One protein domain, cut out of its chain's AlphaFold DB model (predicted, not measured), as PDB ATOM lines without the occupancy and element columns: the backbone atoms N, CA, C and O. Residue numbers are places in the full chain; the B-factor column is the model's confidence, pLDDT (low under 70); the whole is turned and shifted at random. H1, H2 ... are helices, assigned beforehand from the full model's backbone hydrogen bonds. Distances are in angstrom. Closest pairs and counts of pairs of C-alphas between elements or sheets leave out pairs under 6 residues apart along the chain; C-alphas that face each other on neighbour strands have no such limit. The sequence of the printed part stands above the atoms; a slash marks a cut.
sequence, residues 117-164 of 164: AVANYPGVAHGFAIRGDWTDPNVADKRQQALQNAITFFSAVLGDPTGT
ATOM      1  N   ALA A 117     321.654 359.803 384.224       56.69
ATOM      2  CA  ALA A 117     320.342 359.648 383.594       56.69
ATOM      3  C   ALA A 117     319.281 360.427 384.377       56.69
ATOM      4  O   ALA A 117     319.319 360.480 385.605       56.69
ATOM      5  N   VAL A 118     318.325 361.020 383.659       60.38
ATOM      6  CA  VAL A 118     317.188 361.741 384.240       60.38
ATOM      7  C   VAL A 118     315.900 361.147 383.696       60.38
ATOM      8  O   VAL A 118     315.721 361.031 382.488       60.38
ATOM      9  N   ALA A 119     315.000 360.791 384.607       63.03
ATOM     10  CA  ALA A 119     313.654 360.337 384.298       63.03
ATOM     11  C   ALA A 119     312.646 361.264 384.987       63.03
ATOM     12  O   ALA A 119     312.813 361.613 386.156       63.03
ATOM     13  N   ASN A 120     311.616 361.680 384.250       68.88
ATOM     14  CA  ASN A 120     310.514 362.468 384.792       68.88
ATOM     15  C   ASN A 120     309.362 361.537 385.187       68.88
ATOM     16  O   ASN A 120     308.998 360.648 384.417       68.88
ATOM     17  N   TYR A 121     308.769 361.769 386.357       70.69
ATOM     18  CA  TYR A 121     307.656 360.991 386.897       70.69
ATOM     19  C   TYR A 121     306.478 361.941 387.141       70.69
ATOM     20  O   TYR A 121     306.426 362.607 388.172       70.69
ATOM     21  N   PRO A 122     305.552 362.074 386.175       72.00
ATOM     22  CA  PRO A 122     304.408 362.965 386.316       72.00
ATOM     23  C   PRO A 122     303.445 362.470 387.396       72.00
ATOM     24  O   PRO A 122     303.254 361.264 387.550       72.00
ATOM     25  N   GLY A 123     302.795 363.406 388.089       73.69
ATOM     26  CA  GLY A 123     301.734 363.095 389.052       73.69
ATOM     27  C   GLY A 123     302.224 362.629 390.423       73.69
ATOM     28  O   GLY A 123     301.419 362.145 391.208       73.69
ATOM     29  N   VAL A 124     303.517 362.772 390.719       69.38
ATOM     30  CA  VAL A 124     304.087 362.479 392.039       69.38
ATOM     31  C   VAL A 124     304.873 363.673 392.565       69.38
ATOM     32  O   VAL A 124     305.500 364.409 391.801       69.38
ATOM     33  N   ALA A 125     304.812 363.890 393.878       67.31
ATOM     34  CA  ALA A 125     305.517 364.988 394.526       67.31
ATOM     35  C   ALA A 125     307.036 364.783 394.459       67.31
ATOM     36  O   ALA A 125     307.537 363.663 394.505       67.31
ATOM     37  N   HIS A 126     307.800 365.870 394.391       59.34
ATOM     38  CA  HIS A 126     309.253 365.793 394.524       59.34
ATOM     39  C   HIS A 126     309.623 365.103 395.856       59.34
ATOM     40  O   HIS A 126     309.008 365.369 396.882       59.34
ATOM     41  N   GLY A 127     310.586 364.175 395.830       63.31
ATOM     42  CA  GLY A 127     310.919 363.317 396.980       63.31
ATOM     43  C   GLY A 127     310.175 361.970 397.042       63.31
ATOM     44  O   GLY A 127     310.539 361.125 397.863       63.31
ATOM     45  N   PHE A 128     309.208 361.708 396.146       79.19
ATOM     46  CA  PHE A 128     308.420 360.459 396.125       79.19
ATOM     47  C   PHE A 128     309.263 359.173 396.056       79.19
ATOM     48  O   PHE A 128     308.853 358.138 396.573       79.19
ATOM     49  N   ALA A 129     310.451 359.220 395.441       75.56
ATOM     50  CA  ALA A 129     311.322 358.053 395.310       75.56
ATOM     51  C   ALA A 129     311.797 357.512 396.676       75.56
ATOM     52  O   ALA A 129     312.005 356.310 396.832       75.56
ATOM     53  N   ILE A 130     311.935 358.396 397.671       72.75
ATOM     54  CA  ILE A 130     312.402 358.054 399.024       72.75
ATOM     55  C   ILE A 130     311.263 358.081 400.045       72.75
ATOM     56  O   ILE A 130     311.296 357.313 401.003       72.75
ATOM     57  N   ARG A 131     310.269 358.961 399.872       70.69
ATOM     58  CA  ARG A 131     309.218 359.224 400.872       70.69
ATOM     59  C   ARG A 131     307.795 359.212 400.316       70.69
ATOM     60  O   ARG A 131     306.915 359.889 400.846       70.69
ATOM     61  N   GLY A 132     307.588 358.526 399.197       73.75
ATOM     62  CA  GLY A 132     306.258 358.342 398.633       73.75
ATOM     63  C   GLY A 132     305.377 357.488 399.545       73.75
ATOM     64  O   GLY A 132     305.849 356.509 400.123       73.75
ATOM     65  N   ASP A 133     304.103 357.855 399.654       75.25
ATOM     66  CA  ASP A 133     303.084 357.068 400.345       75.25
ATOM     67  C   ASP A 133     302.813 355.754 399.590       75.25
ATOM     68  O   ASP A 133     302.488 355.764 398.406       75.25
ATOM     69  N   TRP A 134     302.951 354.621 400.282       74.31
ATOM     70  CA  TRP A 134     302.684 353.290 399.729       74.31
ATOM     71  C   TRP A 134     301.196 352.980 399.571       74.31
ATOM     72  O   TRP A 134     300.843 352.029 398.877       74.31
ATOM     73  N   THR A 135     300.327 353.733 400.244       80.44
ATOM     74  CA  THR A 135     298.876 353.534 400.177       80.44
ATOM     75  C   THR A 135     298.254 354.198 398.949       80.44
ATOM     76  O   THR A 135     297.175 353.787 398.521       80.44
ATOM     77  N   ASP A 136     298.953 355.158 398.337       83.69
ATOM     78  CA  ASP A 136     298.598 355.711 397.033       83.69
ATOM     79  C   ASP A 136     299.206 354.832 395.919       83.69
ATOM     80  O   ASP A 136     300.433 354.783 395.766       83.69
ATOM     81  N   PRO A 137     298.379 354.147 395.104       87.31
ATOM     82  CA  PRO A 137     298.869 353.223 394.084       87.31
ATOM     83  C   PRO A 137     299.694 353.917 392.993       87.31
ATOM     84  O   PRO A 137     300.656 353.339 392.494       87.31
ATOM     85  N   ASN A 138     299.385 355.169 392.644       83.62
ATOM     86  CA  ASN A 138     300.160 355.911 391.654       83.62
ATOM     87  C   ASN A 138     301.545 356.277 392.207       83.62
ATOM     88  O   ASN A 138     302.548 356.170 391.499       83.62
ATOM     89  N   VAL A 139     301.627 356.673 393.480       79.62
ATOM     90  CA  VAL A 139     302.907 356.993 394.127       79.62
ATOM     91  C   VAL A 139     303.760 355.736 394.318       79.62
ATOM     92  O   VAL A 139     304.954 355.767 394.008       79.62
ATOM     93  N   ALA A 140     303.155 354.626 394.747       82.12
ATOM     94  CA  ALA A 140     303.827 353.339 394.914       82.12
ATOM     95  C   ALA A 140     304.429 352.823 393.593       82.12
ATOM     96  O   ALA A 140     305.622 352.510 393.535       82.12
ATOM     97  N   ASP A 141     303.647 352.823 392.508       85.75
ATOM     98  CA  ASP A 141     304.099 352.383 391.184       85.75
ATOM     99  C   ASP A 141     305.269 353.230 390.674       85.75
ATOM    100  O   ASP A 141     306.281 352.713 390.189       85.75
ATOM    101  N   LYS A 142     305.165 354.557 390.802       82.81
ATOM    102  CA  LYS A 142     306.221 355.474 390.357       82.81
ATOM    103  C   LYS A 142     307.478 355.329 391.195       82.81
ATOM    104  O   LYS A 142     308.574 355.379 390.637       82.81
ATOM    105  N   ARG A 143     307.349 355.108 392.503       83.62
ATOM    106  CA  ARG A 143     308.482 354.845 393.394       83.62
ATOM    107  C   ARG A 143     309.224 353.572 392.985       83.62
ATOM    108  O   ARG A 143     310.445 353.612 392.830       83.62
ATOM    109  N   GLN A 144     308.499 352.488 392.710       83.12
ATOM    110  CA  GLN A 144     309.091 351.247 392.207       83.12
ATOM    111  C   GLN A 144     309.771 351.457 390.846       83.12
ATOM    112  O   GLN A 144     310.885 350.984 390.617       83.12
ATOM    113  N   GLN A 145     309.144 352.226 389.953       81.94
ATOM    114  CA  GLN A 145     309.723 352.586 388.659       81.94
ATOM    115  C   GLN A 145     311.006 353.423 388.809       81.94
ATOM    116  O   GLN A 145     311.947 353.252 388.036       81.94
ATOM    117  N   ALA A 146     311.071 354.322 389.794       79.81
ATOM    118  CA  ALA A 146     312.267 355.105 390.102       79.81
ATOM    119  C   ALA A 146     313.427 354.231 390.581       79.81
ATOM    120  O   ALA A 146     314.537 354.358 390.059       79.81
ATOM    121  N   LEU A 147     313.156 353.295 391.492       82.75
ATOM    122  CA  LEU A 147     314.140 352.313 391.938       82.75
ATOM    123  C   LEU A 147     314.647 351.460 390.771       82.75
ATOM    124  O   LEU A 147     315.855 351.349 390.564       82.75
ATOM    125  N   GLN A 148     313.736 350.896 389.973       81.81
ATOM    126  CA  GLN A 148     314.111 350.038 388.855       81.81
ATOM    127  C   GLN A 148     314.923 350.799 387.803       81.81
ATOM    128  O   GLN A 148     315.908 350.270 387.298       81.81
ATOM    129  N   ASN A 149     314.562 352.049 387.498       77.12
ATOM    130  CA  ASN A 149     315.328 352.880 386.571       77.12
ATOM    131  C   ASN A 149     316.740 353.163 387.095       77.12
ATOM    132  O   ASN A 149     317.686 353.124 386.309       77.12
ATOM    133  N   ALA A 150     316.901 353.398 388.401       76.31
ATOM    134  CA  ALA A 150     318.215 353.562 389.014       76.31
ATOM    135  C   ALA A 150     319.048 352.274 388.916       76.31
ATOM    136  O   ALA A 150     320.194 352.327 388.475       76.31
ATOM    137  N   ILE A 151     318.465 351.115 389.247       76.50
ATOM    138  CA  ILE A 151     319.127 349.805 389.121       76.50
ATOM    139  C   ILE A 151     319.557 349.563 387.672       76.50
ATOM    140  O   ILE A 151     320.724 349.288 387.419       76.50
ATOM    141  N   THR A 152     318.641 349.720 386.714       77.69
ATOM    142  CA  THR A 152     318.918 349.534 385.285       77.69
ATOM    143  C   THR A 152     320.028 350.465 384.805       77.69
ATOM    144  O   THR A 152     320.927 350.034 384.087       77.69
ATOM    145  N   PHE A 153     319.998 351.734 385.215       73.19
ATOM    146  CA  PHE A 153     321.036 352.698 384.877       73.19
ATOM    147  C   PHE A 153     322.409 352.271 385.413       73.19
ATOM    148  O   PHE A 153     323.371 352.222 384.646       73.19
ATOM    149  N   PHE A 154     322.509 351.917 386.697       72.12
ATOM    150  CA  PHE A 154     323.779 351.493 387.286       72.12
ATOM    151  C   PHE A 154     324.282 350.175 386.693       72.12
ATOM    152  O   PHE A 154     325.470 350.083 386.395       72.12
ATOM    153  N   SER A 155     323.403 349.208 386.422       74.00
ATOM    154  CA  SER A 155     323.774 347.973 385.720       74.00
ATOM    155  C   SER A 155     324.274 348.244 384.297       74.00
ATOM    156  O   SER A 155     325.207 347.592 383.850       74.00
ATOM    157  N   ALA A 156     323.718 349.225 383.580       70.81
ATOM    158  CA  ALA A 156     324.187 349.580 382.239       70.81
ATOM    159  C   ALA A 156     325.529 350.335 382.253       70.81
ATOM    160  O   ALA A 156     326.368 350.122 381.380       70.81
ATOM    161  N   VAL A 157     325.735 351.227 383.226       66.50
ATOM    162  CA  VAL A 157     326.938 352.073 383.308       66.50
ATOM    163  C   VAL A 157     328.114 351.342 383.948       66.50
ATOM    164  O   VAL A 157     329.256 351.537 383.536       66.50
ATOM    165  N   LEU A 158     327.853 350.515 384.959       72.00
ATOM    166  CA  LEU A 158     328.885 349.797 385.698       72.00
ATOM    167  C   LEU A 158     329.021 348.346 385.198       72.00
ATOM    168  O   LEU A 158     330.108 347.776 385.293       72.00
ATOM    169  N   GLY A 159     327.969 347.755 384.628       70.62
ATOM    170  CA  GLY A 159     327.841 346.323 384.332       70.62
ATOM    171  C   GLY A 159     327.018 345.602 385.408       70.62
ATOM    172  O   GLY A 159     326.840 346.127 386.510       70.62
ATOM    173  N   ASP A 160     326.545 344.387 385.118       73.94
ATOM    174  CA  ASP A 160     325.742 343.599 386.061       73.94
ATOM    175  C   ASP A 160     326.522 343.366 387.381       73.94
ATOM    176  O   ASP A 160     327.713 343.016 387.345       73.94
ATOM    177  N   PRO A 161     325.925 343.618 388.564       65.50
ATOM    178  CA  PRO A 161     326.540 343.319 389.862       65.50
ATOM    179  C   PRO A 161     326.800 341.826 390.106       65.50
ATOM    180  O   PRO A 161     327.669 341.501 390.912       65.50
ATOM    181  N   THR A 162     326.100 340.929 389.412       73.50
ATOM    182  CA  THR A 162     326.203 339.469 389.569       73.50
ATOM    183  C   THR A 162     327.299 338.822 388.717       73.50
ATOM    184  O   THR A 162     327.673 337.681 388.978       73.50
ATOM    185  N   GLY A 163     327.888 339.561 387.770       57.78
ATOM    186  CA  GLY A 163     329.071 339.129 387.021       57.78
ATOM    187  C   GLY A 163     328.818 338.213 385.816       57.78
ATOM    188  O   GLY A 163     329.773 337.586 385.358       57.78
ATOM    189  N   THR A 164     327.582 338.131 385.310       50.34
ATOM    190  CA  THR A 164     327.261 337.505 384.009       50.34
ATOM    191  C   THR A 164     327.374 338.481 382.850       50.34
ATOM    192  O   THR A 164     326.964 339.650 383.039       50.34
TER     193      THR A 164
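What this domain is: This is residues 117 to 164 of the 164 residues of the protein "DLH domain-containing protein" of Plasmodiophora brassicae (UniProt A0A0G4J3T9). One long straight helix, H2, makes most of the length of this model, and a very short helix, H1, packs on one side of it, on residues 139 to 147 alone. Before H1, residues 117 to 127 form an unnamed stretch that runs back along the length of H2 toward its first residues, and after H2, residues 159 to 164 turn away from its far end as a short tail. The printed part has 48 residues, with two named helices, H1 then H2, and no named strand; the class is all helix. The whole is loose, with a radius of gyration of the C-alphas of 12.5 A, and elongated, spanning 36 by 20 by 13 A.

Where its parts are: H2 comprises residues 137 to 158 and is 31.4 A long from first to last C-alpha. It begins with C-alpha 137 at (298.869, 353.223, 394.084) and ends with C-alpha 158 at (328.885, 349.797, 385.698). H1 comprises residues 128 to 131, 5.0 A from first to last C-alpha, and begins with C-alpha 128 at (308.420, 360.459, 396.125).

How they stand to each other: H2 touches H1 with its residues 139 to 147 alone, over 9 pairs of C-alphas within 8 A. The closest C-alphas of the two are those of Ala 129 and Arg 143, 4.7 A apart. Their centres are 11.4 A apart. A tight link of 5 residues joins H1 to H2. In H2 every O i to N i+4 pair is within hydrogen-bond range; H1 is too short for such a pair, and its one O i to N i+3 pair is not within range.

The domain as a whole: The two C-alphas farthest apart, those of Ala 125 and Thr 164, are 36.6 A apart. The printed part has no cut and ends at residue 164, the chain's last residue. The mean pLDDT of the printed part is 73.6; residues 117 to 120, 124 to 127, 157, 161 and 163 to 164 are under 70.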